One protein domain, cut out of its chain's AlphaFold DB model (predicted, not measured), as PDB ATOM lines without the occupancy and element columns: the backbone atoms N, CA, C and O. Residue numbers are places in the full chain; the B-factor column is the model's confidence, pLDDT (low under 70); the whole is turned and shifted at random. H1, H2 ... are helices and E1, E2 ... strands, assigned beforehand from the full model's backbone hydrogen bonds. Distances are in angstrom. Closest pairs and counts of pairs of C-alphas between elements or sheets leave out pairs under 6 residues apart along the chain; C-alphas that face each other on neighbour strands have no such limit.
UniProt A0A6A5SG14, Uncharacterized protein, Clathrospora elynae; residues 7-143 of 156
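This is residues 7 to 143 of the 156 residues of an uncharacterized protein of Clathrospora elynae (UniProt A0A6A5SG14). With little regular structure, the domain is a strongly twisted four-stranded sheet curled round one helix, H1; of the unnamed tail, residues 92 to 143, residues 98 to 107 and 130 to 136 stick out. The printed part has 137 residues, 42 in named elements, mixed in class: E1, E2, H1, E3, H2, E4. The mixed sheet runs E2, E1, E4, E3. The whole is only just compact, close to loose, radius of gyration of the C-alphas 16.7 A, spanning 54 by 37 by 27 A.

E1, residues 7 to 11, begins at C-alpha 7 (133.093, 177.967, 202.196). E2 is residues 18 to 21, H1 29 to 40, E3 47 to 52, H2 64 to 68. E4, residues 82 to 91, 28.6 A, ends at C-alpha 91 (121.492, 156.624, 200.693).

E1 and E2 form an antiparallel hairpin, N 9 and O 19 within hydrogen-bond range at 2.9 A. E1 and E4 are parallel, N 8 and O 83 at 2.8 A; E4 and E3 are antiparallel, N 48 and O 90 at 2.8 A. H1 is on one face of the sheet, two layers of helix and sheet; its C-alpha 33 is 6.7 A from C-alpha 49 of E3, their closest. E2, H1, E3 form a split strand-helix-strand unit, E1 and E4 between its strands, with a right-handed crossover. H1 touches H2 with residues 29 to 30 alone, closest C-alphas Tyr 29 and Pro 64, 5.4 A. In H1 and H2 every O i to N i+4 pair is within hydrogen-bond range.

The farthest C-alphas, Asp 80 and Gly 104, are 54.5 A apart. The printed part has no cut; links E3 to H2 and H2 to E4 are long. Residues 57 and 94 to 143 have pLDDT under 70.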
ATOM      1  N   ILE A   7     133.327 179.404 202.074       95.62
ATOM      2  CA  ILE A   7     133.093 177.967 202.196       95.62
ATOM      3  C   ILE A   7     133.105 177.364 200.792       95.62
ATOM      4  O   ILE A   7     132.335 177.781 199.920       95.62
ATOM      5  N   LEU A   8     133.988 176.399 200.574       95.62
ATOM      6  CA  LEU A   8     134.041 175.579 199.374       95.62
ATOM      7  C   LEU A   8     133.540 174.188 199.728       95.62
ATOM      8  O   LEU A   8     134.048 173.583 200.664       95.62
ATOM      9  N   VAL A   9     132.564 173.687 198.980       94.94
ATOM     10  CA  VAL A   9     132.041 172.331 199.167       94.94
ATOM     11  C   VAL A   9     132.215 171.528 197.894       94.94
ATOM     12  O   VAL A   9     131.892 172.002 196.801       94.94
ATOM     13  N   ARG A  10     132.697 170.303 198.049       94.19
ATOM     14  CA  ARG A  10     132.835 169.307 196.992       94.19
ATOM     15  C   ARG A  10     132.069 168.040 197.362       94.19
ATOM     16  O   ARG A  10     131.999 167.715 198.535       94.19
ATOM     17  N   ASP A  11     131.526 167.337 196.378       91.19
ATOM     18  CA  ASP A  11     130.979 165.990 196.573       91.19
ATOM     19  C   ASP A  11     132.115 164.953 196.598       91.19
ATOM     20  O   ASP A  11     133.005 164.996 195.743       91.19
ATOM     21  N   PHE A  12     132.080 164.046 197.573       84.75
ATOM     22  CA  PHE A  12     133.029 162.940 197.714       84.75
ATOM     23  C   PHE A  12     133.077 162.035 196.481       84.75
ATOM     24  O   PHE A  12     134.158 161.746 195.966       84.75
ATOM     25  N   ASP A  13     131.906 161.626 195.993       82.00
ATOM     26  CA  ASP A  13     131.768 160.649 194.904       82.00
ATOM     27  C   ASP A  13     131.615 161.321 193.530       82.00
ATOM     28  O   ASP A  13     131.551 160.667 192.484       82.00
ATOM     29  N   GLY A  14     131.540 162.652 193.532       73.69
ATOM     30  CA  GLY A  14     131.245 163.460 192.365       73.69
ATOM     31  C   GLY A  14     132.454 163.798 191.494       73.69
ATOM     32  O   GLY A  14     133.606 163.419 191.719       73.69
ATOM     33  N   LEU A  15     132.171 164.588 190.456       71.38
ATOM     34  CA  LEU A  15     133.199 165.224 189.637       71.38
ATOM     35  C   LEU A  15     134.078 166.151 190.497       71.38
ATOM     36  O   LEU A  15     133.653 166.630 191.546       71.38
ATOM     37  N   ASP A  16     135.288 166.456 190.017       76.88
ATOM     38  CA  ASP A  16     136.246 167.380 190.653       76.88
ATOM     39  C   ASP A  16     135.795 168.855 190.548       76.88
ATOM     40  O   ASP A  16     136.471 169.716 189.985       76.88
ATOM     41  N   ILE A  17     134.574 169.130 191.012       85.38
ATOM     42  CA  ILE A  17     133.902 170.425 190.984       85.38
ATOM     43  C   ILE A  17     133.637 170.851 192.426       85.38
ATOM     44  O   ILE A  17     132.972 170.151 193.190       85.38
ATOM     45  N   CYS A  18     134.120 172.042 192.772       90.81
ATOM     46  CA  CYS A  18     133.834 172.691 194.045       90.81
ATOM     47  C   CYS A  18     132.834 173.832 193.846       90.81
ATOM     48  O   CYS A  18     132.983 174.665 192.947       90.81
ATOM     49  N   TYR A  19     131.858 173.922 194.741       94.19
ATOM     50  CA  TYR A  19     130.881 175.000 194.788       94.19
ATOM     51  C   TYR A  19     131.172 175.946 195.945       94.19
ATOM     52  O   TYR A  19     131.668 175.550 196.995       94.19
ATOM     53  N   ARG A  20     130.844 177.223 195.750       94.56
ATOM     54  CA  ARG A  20     130.969 178.251 196.786       94.56
ATOM     55  C   ARG A  20     129.656 178.383 197.534       94.56
ATOM     56  O   ARG A  20     128.638 178.711 196.922       94.56
ATOM     57  N   ILE A  21     129.701 178.226 198.850       92.31
ATOM     58  CA  ILE A  21     128.580 178.521 199.735       92.31
ATOM     59  C   ILE A  21     128.902 179.801 200.502       92.31
ATOM     60  O   ILE A  21     129.964 179.969 201.096       92.31
ATOM     61  N   SER A  22     127.978 180.759 200.447       86.62
ATOM     62  CA  SER A  22     128.099 181.974 201.248       86.62
ATOM     63  C   SER A  22     127.910 181.617 202.715       86.62
ATOM     64  O   SER A  22     126.893 181.019 203.055       86.62
ATOM     65  N   ALA A  23     128.805 182.071 203.590       85.25
ATOM     66  CA  ALA A  23     128.648 181.909 205.036       85.25
ATOM     67  C   ALA A  23     127.304 182.459 205.560       85.25
ATOM     68  O   ALA A  23     126.752 181.949 206.524       85.25
ATOM     69  N   ARG A  24     126.702 183.442 204.869       84.19
ATOM     70  CA  ARG A  24     125.355 183.952 205.200       84.19
ATOM     71  C   ARG A  24     124.224 182.937 204.985       84.19
ATOM     72  O   ARG A  24     123.133 183.171 205.484       84.19
ATOM     73  N   ARG A  25     124.456 181.884 204.193       84.88
ATOM     74  CA  ARG A  25     123.532 180.761 203.941       84.88
ATOM     75  C   ARG A  25     123.909 179.501 204.727       84.88
ATOM     76  O   ARG A  25     123.301 178.464 204.526       84.88
ATOM     77  N   ALA A  26     124.943 179.584 205.557       91.44
ATOM     78  CA  ALA A  26     125.493 178.473 206.319       91.44
ATOM     79  C   ALA A  26     125.613 178.882 207.792       91.44
ATOM     80  O   ALA A  26     126.661 178.716 208.415       91.44
ATOM     81  N   ARG A  27     124.555 179.516 208.316       87.69
ATOM     82  CA  ARG A  27     124.572 180.158 209.637       87.69
ATOM     83  C   ARG A  27     124.642 179.151 210.773       87.69
ATOM     84  O   ARG A  27     125.220 179.439 211.811       87.69
ATOM     85  N   ASN A  28     124.050 177.995 210.530       90.12
ATOM     86  CA  ASN A  28     124.153 176.787 211.322       90.12
ATOM     87  C   ASN A  28     124.394 175.614 210.361       90.12
ATOM     88  O   ASN A  28     124.320 175.756 209.131       90.12
ATOM     89  N   TYR A  29     124.691 174.456 210.926       91.19
ATOM     90  CA  TYR A  29     125.045 173.261 210.182       91.19
ATOM     91  C   TYR A  29     123.892 172.799 209.285       91.19
ATOM     92  O   TYR A  29     124.111 172.324 208.174       91.19
ATOM     93  N   TRP A  30     122.649 172.988 209.728       89.69
ATOM     94  CA  TRP A  30     121.472 172.588 208.965       89.69
ATOM     95  C   TRP A  30     121.272 173.427 207.702       89.69
ATOM     96  O   TRP A  30     121.068 172.875 206.625       89.69
ATOM     97  N   GLU A  31     121.390 174.749 207.798       93.00
ATOM     98  CA  GLU A  31     121.312 175.641 206.634       93.00
ATOM     99  C   GLU A  31     122.439 175.382 205.630       93.00
ATOM    100  O   GLU A  31     122.237 175.458 204.411       93.00
ATOM    101  N   LEU A  32     123.626 175.032 206.138       94.50
ATOM    102  CA  LEU A  32     124.722 174.572 205.299       94.50
ATOM    103  C   LEU A  32     124.322 173.301 204.544       94.50
ATOM    104  O   LEU A  32     124.447 173.270 203.319       94.50
ATOM    105  N   LEU A  33     123.809 172.279 205.236       93.31
ATOM    106  CA  LEU A  33     123.370 171.045 204.585       93.31
ATOM    107  C   LEU A  33     122.228 171.288 203.591       93.31
ATOM    108  O   LEU A  33     122.261 170.743 202.492       93.31
ATOM    109  N   GLU A  34     121.252 172.140 203.907       91.94
ATOM    110  CA  GLU A  34     120.183 172.503 202.970       91.94
ATOM    111  C   GLU A  34     120.756 173.142 201.699       91.94
ATOM    112  O   GLU A  34     120.387 172.773 200.580       91.94
ATOM    113  N   SER A  35     121.714 174.062 201.851       93.69
ATOM    114  CA  SER A  35     122.422 174.665 200.719       93.69
ATOM    115  C   SER A  35     123.168 173.617 199.889       93.69
ATOM    116  O   SER A  35     123.181 173.709 198.660       93.69
ATOM    117  N   ILE A  36     123.759 172.613 200.534       94.25
ATOM    118  CA  ILE A  36     124.490 171.514 199.893       94.25
ATOM    119  C   ILE A  36     123.537 170.608 199.113       94.25
ATOM    120  O   ILE A  36     123.731 170.425 197.914       94.25
ATOM    121  N   HIS A  37     122.461 170.122 199.732       91.44
ATOM    122  CA  HIS A  37     121.438 169.307 199.069       91.44
ATOM    123  C   HIS A  37     120.881 170.000 197.815       91.44
ATOM    124  O   HIS A  37     120.827 169.405 196.737       91.44
ATOM    125  N   ASN A  38     120.566 171.294 197.923       91.44
ATOM    126  CA  ASN A  38     120.108 172.097 196.788       91.44
ATOM    127  C   ASN A  38     121.176 172.248 195.691       91.44
ATOM    128  O   ASN A  38     120.851 172.220 194.507       91.44
ATOM    129  N   THR A  39     122.445 172.413 196.070       92.88
ATOM    130  CA  THR A  39     123.559 172.604 195.126       92.88
ATOM    131  C   THR A  39     123.855 171.335 194.331       92.88
ATOM    132  O   THR A  39     124.039 171.403 193.117       92.88
ATOM    133  N   PHE A  40     123.860 170.179 194.997       91.75
ATOM    134  CA  PHE A  40     124.184 168.891 194.379       91.75
ATOM    135  C   PHE A  40     122.957 168.149 193.833       91.75
ATOM    136  O   PHE A  40     123.101 167.085 193.247       91.75
ATOM    137  N   SER A  41     121.748 168.714 193.966       90.50
ATOM    138  CA  SER A  41     120.482 168.078 193.550       90.50
ATOM    139  C   SER A  41     120.232 166.704 194.190       90.50
ATOM    140  O   SER A  41     119.456 165.902 193.670       90.50
ATOM    141  N   ASN A  42     120.856 166.448 195.342       88.06
ATOM    142  CA  ASN A  42     120.623 165.263 196.155       88.06
ATOM    143  C   ASN A  42     119.506 165.596 197.129       88.06
ATOM    144  O   ASN A  42     119.636 166.511 197.934       88.06
ATOM    145  N   THR A  43     118.379 164.904 197.046       86.25
ATOM    146  CA  THR A  43     117.196 165.265 197.823       86.25
ATOM    147  C   THR A  43     117.191 164.572 199.185       86.25
ATOM    148  O   THR A  43     117.660 163.440 199.332       86.25
ATOM    149  N   TRP A  44     116.669 165.264 200.201       84.00
ATOM    150  CA  TRP A  44     116.636 164.779 201.586       84.00
ATOM    151  C   TRP A  44     115.859 163.479 201.767       84.00
ATOM    152  O   TRP A  44     116.082 162.768 202.738       84.00
ATOM    153  N   ASP A  45     114.926 163.174 200.869       81.94
ATOM    154  CA  ASP A  45     114.169 161.926 200.822       81.94
ATOM    155  C   ASP A  45     115.052 160.719 200.504       81.94
ATOM    156  O   ASP A  45     114.818 159.662 201.091       81.94
ATOM    157  N   ARG A  46     116.071 160.880 199.653       83.31
ATOM    158  CA  ARG A  46     116.940 159.779 199.206       83.31
ATOM    159  C   ARG A  46     118.266 159.728 199.942       83.31
ATOM    160  O   ARG A  46     118.781 158.633 200.142       83.31
ATOM    161  N   TYR A  47     118.784 160.878 200.364       86.88
ATOM    162  CA  TYR A  47     120.126 160.979 200.925       86.88
ATOM    163  C   TYR A  47     120.139 161.691 202.275       86.88
ATOM    164  O   TYR A  47     119.442 162.685 202.475       86.88
ATOM    165  N   ASN A  48     121.011 161.227 203.166       89.00
ATOM    166  CA  ASN A  48     121.512 162.016 204.283       89.00
ATOM    167  C   ASN A  48     122.876 162.593 203.897       89.00
ATOM    168  O   ASN A  48     123.756 161.839 203.490       89.00
ATOM    169  N   ALA A  49     123.078 163.899 204.062       90.88
ATOM    170  CA  ALA A  49     124.397 164.501 203.900       90.88
ATOM    171  C   ALA A  49     125.118 164.679 205.242       90.88
ATOM    172  O   ALA A  49     124.514 165.034 206.260       90.88
ATOM    173  N   HIS A  50     126.432 164.498 205.229       92.69
ATOM    174  CA  HIS A  50     127.330 164.980 206.272       92.69
ATOM    175  C   HIS A  50     128.640 165.481 205.659       92.69
ATOM    176  O   HIS A  50     128.889 165.292 204.470       92.69
ATOM    177  N   LEU A  51     129.443 166.195 206.449       94.00
ATOM    178  CA  LEU A  51     130.604 166.921 205.942       94.00
ATOM    179  C   LEU A  51     131.907 166.458 206.578       94.00
ATOM    180  O   LEU A  51     131.930 166.091 207.751       94.00
ATOM    181  N   HIS A  52     132.987 166.548 205.808       94.44
ATOM    182  CA  HIS A  52     134.352 166.239 206.217       94.44
ATOM    183  C   HIS A  52     135.325 167.346 205.800       94.44
ATOM    184  O   HIS A  52     135.077 168.064 204.833       94.44
ATOM    185  N   PHE A  53     136.455 167.456 206.496       92.75
ATOM    186  CA  PHE A  53     137.600 168.279 206.085       92.75
ATOM    187  C   PHE A  53     138.506 167.600 205.060       92.75
ATOM    188  O   PHE A  53     139.214 168.268 204.310       92.75
ATOM    189  N   GLU A  54     138.498 166.273 205.042       88.88
ATOM    190  CA  GLU A  54     139.363 165.460 204.198       88.88
ATOM    191  C   GLU A  54     138.519 164.738 203.152       88.88
ATOM    192  O   GLU A  54     137.361 164.413 203.396       88.88
ATOM    193  N   ASN A  55     139.112 164.459 201.989       86.06
ATOM    194  CA  ASN A  55     138.472 163.668 200.936       86.06
ATOM    195  C   ASN A  55     138.552 162.155 201.227       86.06
ATOM    196  O   ASN A  55     138.703 161.354 200.303       86.06
ATOM    197  N   ASP A  56     138.506 161.762 202.505       77.94
ATOM    198  CA  ASP A  56     138.312 160.377 202.930       77.94
ATOM    199  C   ASP A  56     137.094 160.246 203.867       77.94
ATOM    200  O   ASP A  56     136.774 161.150 204.636       77.94
ATOM    201  N   CYS A  57     136.364 159.130 203.764       67.56
ATOM    202  CA  CYS A  57     135.118 158.914 204.513       67.56
ATOM    203  C   CYS A  57     135.355 158.547 205.992       67.56
ATOM    204  O   CYS A  57     134.405 158.250 206.716       67.56
ATOM    205  N   SER A  58     136.609 158.489 206.444       70.50
ATOM    206  CA  SER A  58     136.996 157.896 207.728       70.50
ATOM    207  C   SER A  58     137.434 158.917 208.774       70.50
ATOM    208  O   SER A  58     137.267 158.654 209.964       70.50
ATOM    209  N   ASN A  59     137.952 160.073 208.365       78.25
ATOM    210  CA  ASN A  59     138.481 161.092 209.264       78.25
ATOM    211  C   ASN A  59     137.880 162.474 208.987       78.25
ATOM    212  O   ASN A  59     137.226 162.723 207.975       78.25
ATOM    213  N   GLY A  60     138.071 163.386 209.942       86.81
ATOM    214  CA  GLY A  60     137.764 164.801 209.744       86.81
ATOM    215  C   GLY A  60     136.280 165.141 209.597       86.81
ATOM    216  O   GLY A  60     135.972 166.190 209.037       86.81
ATOM    217  N   ARG A  61     135.358 164.294 210.079       92.44
ATOM    218  CA  ARG A  61     133.920 164.599 210.078       92.44
ATOM    219  C   ARG A  61     133.630 165.855 210.904       92.44
ATOM    220  O   ARG A  61     134.092 165.991 212.036       92.44
ATOM    221  N   ILE A  62     132.826 166.749 210.342       92.88
ATOM    222  CA  ILE A  62     132.400 167.998 210.973       92.88
ATOM    223  C   ILE A  62     131.345 167.692 212.034       92.88
ATOM    224  O   ILE A  62     130.330 167.048 211.759       92.88
ATOM    225  N   SER A  63     131.571 168.190 213.246       92.75
ATOM    226  CA  SER A  63     130.571 168.186 214.308       92.75
ATOM    227  C   SER A  63     129.568 169.320 214.075       92.75
ATOM    228  O   SER A  63     129.981 170.481 213.999       92.75
ATOM    229  N   PRO A  64     128.252 169.040 214.022       90.69
ATOM    230  CA  PRO A  64     127.238 170.087 213.912       90.69
ATOM    231  C   PRO A  64     127.343 171.128 215.032       90.69
ATOM    232  O   PRO A  64     127.217 172.321 214.785       90.69
ATOM    233  N   ARG A  65     127.651 170.687 216.259       88.69
ATOM    234  CA  ARG A  65     127.776 171.582 217.418       88.69
ATOM    235  C   ARG A  65     128.950 172.541 217.281       88.69
ATOM    236  O   ARG A  65     128.797 173.717 217.580       88.69
ATOM    237  N   GLU A  66     130.097 172.041 216.825       92.81
ATOM    238  CA  GLU A  66     131.284 172.873 216.590       92.81
ATOM    239  C   GLU A  66     131.055 173.854 215.436       92.81
ATOM    240  O   GLU A  66     131.494 175.001 215.501       92.81
ATOM    241  N   TRP A  67     130.309 173.444 214.403       93.62
ATOM    242  CA  TRP A  67     129.898 174.351 213.334       93.62
ATOM    243  C   TRP A  67     129.024 175.492 213.861       93.62
ATOM    244  O   TRP A  67     129.294 176.656 213.574       93.62
ATOM    245  N   ASP A  68     127.995 175.167 214.645       89.75
ATOM    246  CA  ASP A  68     126.995 176.133 215.114       89.75
ATOM    247  C   ASP A  68     127.578 177.198 216.049       89.75
ATOM    248  O   ASP A  68     127.067 178.316 216.104       89.75
ATOM    249  N   VAL A  69     128.672 176.885 216.750       89.50
ATOM    250  CA  VAL A  69     129.425 177.855 217.568       89.50
ATOM    251  C   VAL A  69     130.571 178.530 216.803       89.50
ATOM    252  O   VAL A  69     131.328 179.307 217.380       89.50
ATOM    253  N   GLY A  70     130.718 178.238 215.508       90.56
ATOM    254  CA  GLY A  70     131.748 178.810 214.645       90.56
ATOM    255  C   GLY A  70     133.166 178.296 214.902       90.56
ATOM    256  O   GLY A  70     134.120 178.943 214.469       90.56
ATOM    257  N   GLY A  71     133.329 177.147 215.566       91.25
ATOM    258  CA  GLY A  71     134.634 176.580 215.931       91.25
ATOM    259  C   GLY A  71     135.545 176.303 214.730       91.25
ATOM    260  O   GLY A  71     136.762 176.396 214.832       91.25
ATOM    261  N   TYR A  72     134.960 176.061 213.554       93.06
ATOM    262  CA  TYR A  72     135.696 175.796 212.314       93.06
ATOM    263  C   TYR A  72     136.061 177.044 211.497       93.06
ATOM    264  O   TYR A  72     136.578 176.924 210.388       93.06
ATOM    265  N   PHE A  73     135.791 178.249 212.006       90.81
ATOM    266  CA  PHE A  73     136.195 179.502 211.355       90.81
ATOM    267  C   PHE A  73     137.538 180.043 211.867       90.81
ATOM    268  O   PHE A  73     137.929 181.157 211.514       90.81
ATOM    269  N   GLU A  74     138.230 179.268 212.699       89.56
ATOM    270  CA  GLU A  74     139.576 179.564 213.182       89.56
ATOM    271  C   GLU A  74     140.644 179.294 212.110       89.56
ATOM    272  O   GLU A  74     140.467 178.457 211.223       89.56
ATOM    273  N   ASP A  75     141.777 179.997 212.213       89.94
ATOM    274  CA  ASP A  75     142.851 179.979 211.204       89.94
ATOM    275  C   ASP A  75     143.443 178.575 210.965       89.94
ATOM    276  O   ASP A  75     144.027 178.325 209.916       89.94
ATOM    277  N   GLU A  76     143.290 177.642 211.908       92.12
ATOM    278  CA  GLU A  76     143.766 176.260 211.757       92.12
ATOM    279  C   GLU A  76     142.938 175.426 210.764       92.12
ATOM    280  O   GLU A  76     143.459 174.479 210.177       92.12
ATOM    281  N   PHE A  77     141.673 175.795 210.540       92.31
ATOM    282  CA  PHE A  77     140.767 175.123 209.602       92.31
ATOM    283  C   PHE A  77     140.654 175.856 208.261       92.31
ATOM    284  O   PHE A  77     140.133 175.313 207.286       92.31
ATOM    285  N   VAL A  78     141.129 177.102 208.204       92.31
ATOM    286  CA  VAL A  78     141.004 177.986 207.046       92.31
ATOM    287  C   VAL A  78     142.338 178.069 206.310       92.31
ATOM    288  O   VAL A  78     143.319 178.605 206.815       92.31
ATOM    289  N   VAL A  79     142.361 177.618 205.059       90.00
ATOM    290  CA  VAL A  79     143.551 177.668 204.197       90.00
ATOM    291  C   VAL A  79     143.369 178.783 203.181       90.00
ATOM    292  O   VAL A  79     142.407 178.765 202.420       90.00
ATOM    293  N   ASP A  80     144.259 179.776 203.168       91.12
ATOM    294  CA  ASP A  80     144.225 180.918 202.236       91.12
ATOM    295  C   ASP A  80     142.877 181.678 202.192       91.12
ATOM    296  O   ASP A  80     142.485 182.236 201.165       91.12
ATOM    297  N   GLY A  81     142.153 181.714 203.318       90.50
ATOM    298  CA  GLY A  81     140.824 182.337 203.423       90.50
ATOM    299  C   GLY A  81     139.660 181.441 202.975       90.50
ATOM    300  O   GLY A  81     138.520 181.911 202.890       90.50
ATOM    301  N   TRP A  82     139.929 180.164 202.703       93.25
ATOM    302  CA  TRP A  82     138.956 179.160 202.285       93.25
ATOM    303  C   TRP A  82     138.739 178.122 203.380       93.25
ATOM    304  O   TRP A  82     139.692 177.602 203.954       93.25
ATOM    305  N   LEU A  83     137.476 177.780 203.616       94.94
ATOM    306  CA  LEU A  83     137.090 176.611 204.396       94.94
ATOM    307  C   LEU A  83     136.651 175.527 203.410       94.94
ATOM    308  O   LEU A  83     135.603 175.671 202.781       94.94
ATOM    309  N   VAL A  84     137.474 174.496 203.218       94.56
ATOM    310  CA  VAL A  84     137.228 173.439 202.223       94.56
ATOM    311  C   VAL A  84     136.589 172.238 202.899       94.56
ATOM    312  O   VAL A  84     137.159 171.677 203.828       94.56
ATOM    313  N   LEU A  85     135.409 171.857 202.419       95.06
ATOM    314  CA  LEU A  85     134.607 170.770 202.961       95.06
ATOM    315  C   LEU A  85     134.242 169.772 201.861       95.06
ATOM    316  O   LEU A  85     134.009 170.141 200.706       95.06
ATOM    317  N   PHE A  86     134.114 168.514 202.250       94.56
ATOM    318  CA  PHE A  86     133.678 167.416 201.403       94.56
ATOM    319  C   PHE A  86     132.324 166.916 201.914       94.56
ATOM    320  O   PHE A  86     132.194 166.536 203.075       94.56
ATOM    321  N   ALA A  87     131.296 166.994 201.074       94.50
ATOM    322  CA  ALA A  87     129.942 166.537 201.343       94.50
ATOM    323  C   ALA A  87     129.807 165.073 200.943       94.50
ATOM    324  O   ALA A  87     130.000 164.728 199.779       94.50
ATOM    325  N   HIS A  88     129.501 164.222 201.916       92.94
ATOM    326  CA  HIS A  88     129.255 162.800 201.727       92.94
ATOM    327  C   HIS A  88     127.750 162.556 201.813       92.94
ATOM    328  O   HIS A  88     127.113 162.954 202.795       92.94
ATOM    329  N   PHE A  89     127.186 161.935 200.780       91.38
ATOM    330  CA  PHE A  89     125.763 161.625 200.688       91.38
ATOM    331  C   PHE A  89     125.544 160.124 200.865       91.38
ATOM    332  O   PHE A  89     125.910 159.329 200.008       91.38
ATOM    333  N   GLU A  90     124.897 159.736 201.957       88.88
ATOM    334  CA  GLU A  90     124.543 158.345 202.232       88.88
ATOM    335  C   GLU A  90     123.093 158.090 201.822       88.88
ATOM    336  O   GLU A  90     122.188 158.809 202.256       88.88
ATOM    337  N   GLU A  91     122.854 157.061 201.006       88.50
ATOM    338  CA  GLU A  91     121.492 156.624 200.693       88.50
ATOM    339  C   GLU A  91     120.758 156.175 201.962       88.50
ATOM    340  O   GLU A  91     121.289 155.448 202.803       88.50
ATOM    341  N   VAL A  92     119.498 156.586 202.099       83.44
ATOM    342  CA  VAL A  92     118.657 156.156 203.219       83.44
ATOM    343  C   VAL A  92     117.932 154.865 202.848       83.44
ATOM    344  O   VAL A  92     116.874 154.897 202.214       83.44
ATOM    345  N   GLU A  93     118.469 153.718 203.269       72.06
ATOM    346  CA  GLU A  93     117.801 152.426 203.081       72.06
ATOM    347  C   GLU A  93     116.404 152.414 203.737       72.06
ATOM    348  O   GLU A  93     116.205 152.858 204.869       72.06
ATOM    349  N   GLY A  94     115.406 151.890 203.017       61.31
ATOM    350  CA  GLY A  94     114.056 151.675 203.551       61.31
ATOM    351  C   GLY A  94     113.101 152.870 203.478       61.31
ATOM    352  O   GLY A  94     111.936 152.723 203.853       61.31
ATOM    353  N   ARG A  95     113.512 154.025 202.937       57.16
ATOM    354  CA  ARG A  95     112.558 155.042 202.464       57.16
ATOM    355  C   ARG A  95     112.046 154.633 201.089       57.16
ATOM    356  O   ARG A  95     112.520 155.098 200.058       57.16
ATOM    357  N   VAL A  96     111.090 153.710 201.084       48.66
ATOM    358  CA  VAL A  96     110.305 153.419 199.886       48.66
ATOM    359  C   VAL A  96     109.562 154.709 199.550       48.66
ATOM    360  O   VAL A  96     108.672 155.127 200.289       48.66
ATOM    361  N   MET A  97     109.960 155.381 198.467       49.00
ATOM    362  CA  MET A  97     109.023 156.244 197.762       49.00
ATOM    363  C   MET A  97     107.977 155.314 197.171       49.00
ATOM    364  O   MET A  97     108.114 154.856 196.039       49.00
ATOM    365  N   ASP A  98     106.971 154.976 197.973       42.94
ATOM    366  CA  ASP A  98     105.715 154.554 197.392       42.94
ATOM    367  C   ASP A  98     105.281 155.741 196.541       42.94
ATOM    368  O   ASP A  98     105.047 156.844 197.045       42.94
ATOM    369  N   ASP A  99     105.332 155.513 195.230       42.53
ATOM    370  CA  ASP A  99     104.764 156.357 194.196       42.53
ATOM    371  C   ASP A  99     103.492 156.981 194.769       42.53
ATOM    372  O   ASP A  99     102.600 156.256 195.220       42.53
ATOM    373  N   VAL A 100     103.445 158.314 194.837       44.75
ATOM    374  CA  VAL A 100     102.315 159.072 195.381       44.75
ATOM    375  C   VAL A 100     101.131 158.903 194.427       44.75
ATOM    376  O   VAL A 100     100.765 159.789 193.660       44.75
ATOM    377  N   GLY A 101     100.530 157.718 194.465       38.31
ATOM    378  CA  GLY A 101      99.153 157.474 194.120       38.31
ATOM    379  C   GLY A 101      98.322 158.022 195.265       38.31
ATOM    380  O   GLY A 101      98.160 157.366 196.288       38.31
ATOM    381  N   ASP A 102      97.871 159.260 195.086       54.03
ATOM    382  CA  ASP A 102      96.636 159.820 195.631       54.03
ATOM    383  C   ASP A 102      95.796 158.826 196.453       54.03
ATOM    384  O   ASP A 102      94.984 158.123 195.865       54.03
ATOM    385  N   GLN A 103      95.976 158.773 197.781       38.69
ATOM    386  CA  GLN A 103      94.918 158.455 198.749       38.69
ATOM    387  C   GLN A 103      95.258 158.993 200.149       38.69
ATOM    388  O   GLN A 103      96.138 158.492 200.840       38.69
ATOM    389  N   GLY A 104      94.447 159.944 200.619       37.44
ATOM    390  CA  GLY A 104      93.983 159.918 202.009       37.44
ATOM    391  C   GLY A 104      94.792 160.694 203.049       37.44
ATOM    392  O   GLY A 104      95.546 160.128 203.826       37.44
ATOM    393  N   SER A 105      94.503 161.992 203.140       46.94
ATOM    394  CA  SER A 105      94.190 162.713 204.388       46.94
ATOM    395  C   SER A 105      94.528 162.004 205.718       46.94
ATOM    396  O   SER A 105      93.642 161.486 206.388       46.94
ATOM    397  N   TYR A 106      95.787 162.086 206.157       41.50
ATOM    398  CA  TYR A 106      96.145 162.168 207.578       41.50
ATOM    399  C   TYR A 106      97.331 163.127 207.713       41.50
ATOM    400  O   TYR A 106      98.425 162.879 207.219       41.50
ATOM    401  N   GLY A 107      97.063 164.287 208.316       38.53
ATOM    402  CA  GLY A 107      97.931 165.462 208.295       38.53
ATOM    403  C   GLY A 107      99.156 165.355 209.197       38.53
ATOM    404  O   GLY A 107      99.169 165.915 210.292       38.53
ATOM    405  N   VAL A 108     100.196 164.701 208.694       38.25
ATOM    406  CA  VAL A 108     101.578 164.859 209.159       38.25
ATOM    407  C   VAL A 108     102.379 165.447 208.002       38.25
ATOM    408  O   VAL A 108     103.135 164.766 207.316       38.25
ATOM    409  N   ASP A 109     102.162 166.736 207.750       39.97
ATOM    410  CA  ASP A 109     102.991 167.491 206.821       39.97
ATOM    411  C   ASP A 109     104.392 167.616 207.437       39.97
ATOM    412  O   ASP A 109     104.605 168.393 208.364       39.97
ATOM    413  N   ARG A 110     105.344 166.851 206.890       40.28
ATOM    414  CA  ARG A 110     106.798 166.914 207.145       40.28
ATOM    415  C   ARG A 110     107.251 166.316 208.482       40.28
ATOM    416  O   ARG A 110     107.411 166.997 209.492       40.28
ATOM    417  N   ILE A 111     107.565 165.020 208.460       38.47
ATOM    418  CA  ILE A 111     108.441 164.421 209.472       38.47
ATOM    419  C   ILE A 111     109.879 164.809 209.112       38.47
ATOM    420  O   ILE A 111     110.452 164.279 208.163       38.47
ATOM    421  N   TRP A 112     110.448 165.748 209.865       38.09
ATOM    422  CA  TRP A 112     111.867 166.083 209.793       38.09
ATOM    423  C   TRP A 112     112.659 165.068 210.614       38.09
ATOM    424  O   TRP A 112     112.411 164.886 211.809       38.09
ATOM    425  N   TYR A 113     113.601 164.385 209.972       40.44
ATOM    426  CA  TYR A 113     114.555 163.534 210.669       40.44
ATOM    427  C   TYR A 113     115.730 164.409 211.096       40.44
ATOM    428  O   TYR A 113     116.544 164.799 210.264       40.44
ATOM    429  N   TRP A 114     115.798 164.739 212.386       40.41
ATOM    430  CA  TRP A 114     116.976 165.373 212.964       40.41
ATOM    431  C   TRP A 114     117.967 164.277 213.356       40.41
ATOM    432  O   TRP A 114     117.652 163.376 214.134       40.41
ATOM    433  N   GLY A 115     119.165 164.337 212.792       37.69
ATOM    434  CA  GLY A 115     120.242 163.410 213.107       37.69
ATOM    435  C   GLY A 115     120.997 163.019 211.855       37.69
ATOM    436  O   GLY A 115     120.440 162.432 210.933       37.69
ATOM    437  N   THR A 116     122.285 163.329 211.832       38.31
ATOM    438  CA  THR A 116     123.200 162.638 210.934       38.31
ATOM    439  C   THR A 116     123.261 161.177 211.383       38.31
ATOM    440  O   THR A 116     123.427 160.940 212.581       38.31
ATOM    441  N   TYR A 117     123.149 160.200 210.482       37.12
ATOM    442  CA  TYR A 117     123.479 158.818 210.841       37.12
ATOM    443  C   TYR A 117     124.937 158.792 211.338       37.12
ATOM    444  O   TYR A 117     125.858 159.278 210.676       37.12
ATOM    445  N   GLY A 118     125.112 158.391 212.594       43.72
ATOM    446  CA  GLY A 118     126.340 158.490 213.381       43.72
ATOM    447  C   GLY A 118     126.033 158.224 214.859       43.72
ATOM    448  O   GLY A 118     124.867 158.274 215.261       43.72
ATOM    449  N   ASP A 119     127.065 157.937 215.656       40.22
ATOM    450  CA  ASP A 119     126.985 157.448 217.049       40.22
ATOM    451  C   ASP A 119     126.168 158.323 218.031       40.22
ATOM    452  O   ASP A 119     125.879 157.898 219.148       40.22
ATOM    453  N   GLU A 120     125.744 159.525 217.630       46.31
ATOM    454  CA  GLU A 120     124.914 160.425 218.445       46.31
ATOM    455  C   GLU A 120     123.403 160.123 218.392       46.31
ATOM    456  O   GLU A 120     122.630 160.678 219.179       46.31
ATOM    457  N   GLY A 121     122.975 159.202 217.521       38.28
ATOM    458  CA  GLY A 121     121.594 158.730 217.427       38.28
ATOM    459  C   GLY A 121     120.637 159.701 216.721       38.28
ATOM    460  O   GLY A 121     120.758 160.922 216.777       38.28
ATOM    461  N   VAL A 122     119.631 159.138 216.047       40.50
ATOM    462  CA  VAL A 122     118.542 159.905 215.421       40.50
ATOM    463  C   VAL A 122     117.700 160.558 216.519       40.50
ATOM    464  O   VAL A 122     116.995 159.867 217.261       40.50
ATOM    465  N   GLN A 123     117.722 161.886 216.619       39.25
ATOM    466  CA  GLN A 123     116.825 162.609 217.510       39.25
ATOM    467  C   GLN A 123     115.487 162.844 216.806       39.25
ATOM    468  O   GLN A 123     115.340 163.685 215.926       39.25
ATOM    469  N   LYS A 124     114.451 162.103 217.202       38.22
ATOM    470  CA  LYS A 124     113.086 162.388 216.746       38.22
ATOM    471  C   LYS A 124     112.537 163.582 217.526       38.22
ATOM    472  O   LYS A 124     112.167 163.427 218.687       38.22
ATOM    473  N   LYS A 125     112.427 164.750 216.891       39.47
ATOM    474  CA  LYS A 125     111.662 165.885 217.429       39.47
ATOM    475  C   LYS A 125     110.554 166.250 216.443       39.47
ATOM    476  O   LYS A 125     110.807 166.849 215.404       39.47
ATOM    477  N   GLY A 126     109.330 165.821 216.744       36.09
ATOM    478  CA  GLY A 126     108.134 166.288 216.046       36.09
ATOM    479  C   GLY A 126     107.646 167.576 216.697       36.09
ATOM    480  O   GLY A 126     107.538 167.622 217.921       36.09
ATOM    481  N   ALA A 127     107.365 168.611 215.906       37.16
ATOM    482  CA  ALA A 127     106.692 169.800 216.411       37.16
ATOM    483  C   ALA A 127     105.189 169.493 216.557       37.16
ATOM    484  O   ALA A 127     104.547 169.132 215.563       37.16
ATOM    485  N   PRO A 128     104.599 169.579 217.761       37.72
ATOM    486  CA  PRO A 128     103.152 169.545 217.889       37.72
ATOM    487  C   PRO A 128     102.551 170.770 217.188       37.72
ATOM    488  O   PRO A 128     103.052 171.889 217.274       37.72
ATOM    489  N   LYS A 129     101.457 170.547 216.459       39.09
ATOM    490  CA  LYS A 129     100.753 171.578 215.691       39.09
ATOM    491  C   LYS A 129     100.268 172.700 216.620       39.09
ATOM    492  O   LYS A 129      99.334 172.480 217.386       39.09
ATOM    493  N   GLY A 130     100.845 173.897 216.497       47.34
ATOM    494  CA  GLY A 130     100.328 175.121 217.125       47.34
ATOM    495  C   GLY A 130     101.235 175.814 218.143       47.34
ATOM    496  O   GLY A 130     100.807 176.825 218.695       47.34
ATOM    497  N   GLU A 131     102.456 175.333 218.383       43.38
ATOM    498  CA  GLU A 131     103.460 176.118 219.111       43.38
ATOM    499  C   GLU A 131     104.199 177.041 218.137       43.38
ATOM    500  O   GLU A 131     104.498 176.662 217.004       43.38
ATOM    501  N   VAL A 132     104.380 178.293 218.555       47.47
ATOM    502  CA  VAL A 132     105.035 179.352 217.782       47.47
ATOM    503  C   VAL A 132     106.436 178.878 217.394       47.47
ATOM    504  O   VAL A 132     107.139 178.337 218.243       47.47
ATOM    505  N   ASP A 133     106.803 179.080 216.123       45.47
ATOM    506  CA  ASP A 133     108.155 178.943 215.558       45.47
ATOM    507  C   ASP A 133     109.141 179.830 216.346       45.47
ATOM    508  O   ASP A 133     109.532 180.915 215.913       45.47
ATOM    509  N   GLU A 134     109.519 179.418 217.551       42.38
ATOM    510  CA  GLU A 134     110.746 179.901 218.158       42.38
ATOM    511  C   GLU A 134     111.867 179.175 217.426       42.38
ATOM    512  O   GLU A 134     112.116 177.991 217.668       42.38
ATOM    513  N   ASP A 135     112.482 179.877 216.466       41.66
ATOM    514  CA  ASP A 135     113.766 179.479 215.894       41.66
ATOM    515  C   ASP A 135     114.680 179.142 217.083       41.66
ATOM    516  O   ASP A 135     114.973 180.028 217.894       41.66
ATOM    517  N   PRO A 136     115.062 177.865 217.274       44.16
ATOM    518  CA  PRO A 136     115.828 177.460 218.445       44.16
ATOM    519  C   PRO A 136     117.239 178.060 218.432       44.16
ATOM    520  O   PRO A 136     117.987 177.872 219.395       44.16
ATOM    521  N   TYR A 137     117.603 178.766 217.359       40.31
ATOM    522  CA  TYR A 137     118.863 179.457 217.205       40.31
ATOM    523  C   TYR A 137     118.669 180.975 217.297       40.31
ATOM    524  O   TYR A 137     117.787 181.543 216.648       40.31
ATOM    525  N   PRO A 138     119.514 181.670 218.077       38.22
ATOM    526  CA  PRO A 138     119.508 183.121 218.085       38.22
ATOM    527  C   PRO A 138     119.870 183.655 216.685       38.22
ATOM    528  O   PRO A 138     120.570 182.988 215.913       38.22
ATOM    529  N   PRO A 139     119.424 184.869 216.322       44.28
ATOM    530  CA  PRO A 139     119.766 185.475 215.041       44.28
ATOM    531  C   PRO A 139     121.291 185.518 214.852       44.28
ATOM    532  O   PRO A 139     122.008 185.993 215.718       44.28
ATOM    533  N   PHE A 140     121.778 185.063 213.690       39.94
ATOM    534  CA  PHE A 140     123.194 184.883 213.289       39.94
ATOM    535  C   PHE A 140     124.244 185.842 213.867       39.94
ATOM    536  O   PHE A 140     125.377 185.449 214.111       39.94
ATOM    537  N   LEU A 141     123.891 187.115 214.041       43.81
ATOM    538  CA  LEU A 141     124.787 188.134 214.584       43.81
ATOM    539  C   LEU A 141     125.162 187.873 216.054       43.81
ATOM    540  O   LEU A 141     126.203 188.351 216.488       43.81
ATOM    541  N   GLU A 142     124.349 187.112 216.789       44.12
ATOM    542  CA  GLU A 142     124.555 186.727 218.192       44.12
ATOM    543  C   GLU A 142     125.258 185.367 218.351       44.12
ATOM    544  O   GLU A 142     125.814 185.098 219.412       44.12
ATOM    545  N   ALA A 143     125.250 184.522 217.311       42.62
ATOM    546  CA  ALA A 143     125.972 183.243 217.287       42.62
ATOM    547  C   ALA A 143     127.459 183.411 216.921       42.62
ATOM    548  O   ALA A 143     128.282 182.543 217.203       42.62
TER     549      ALA A 143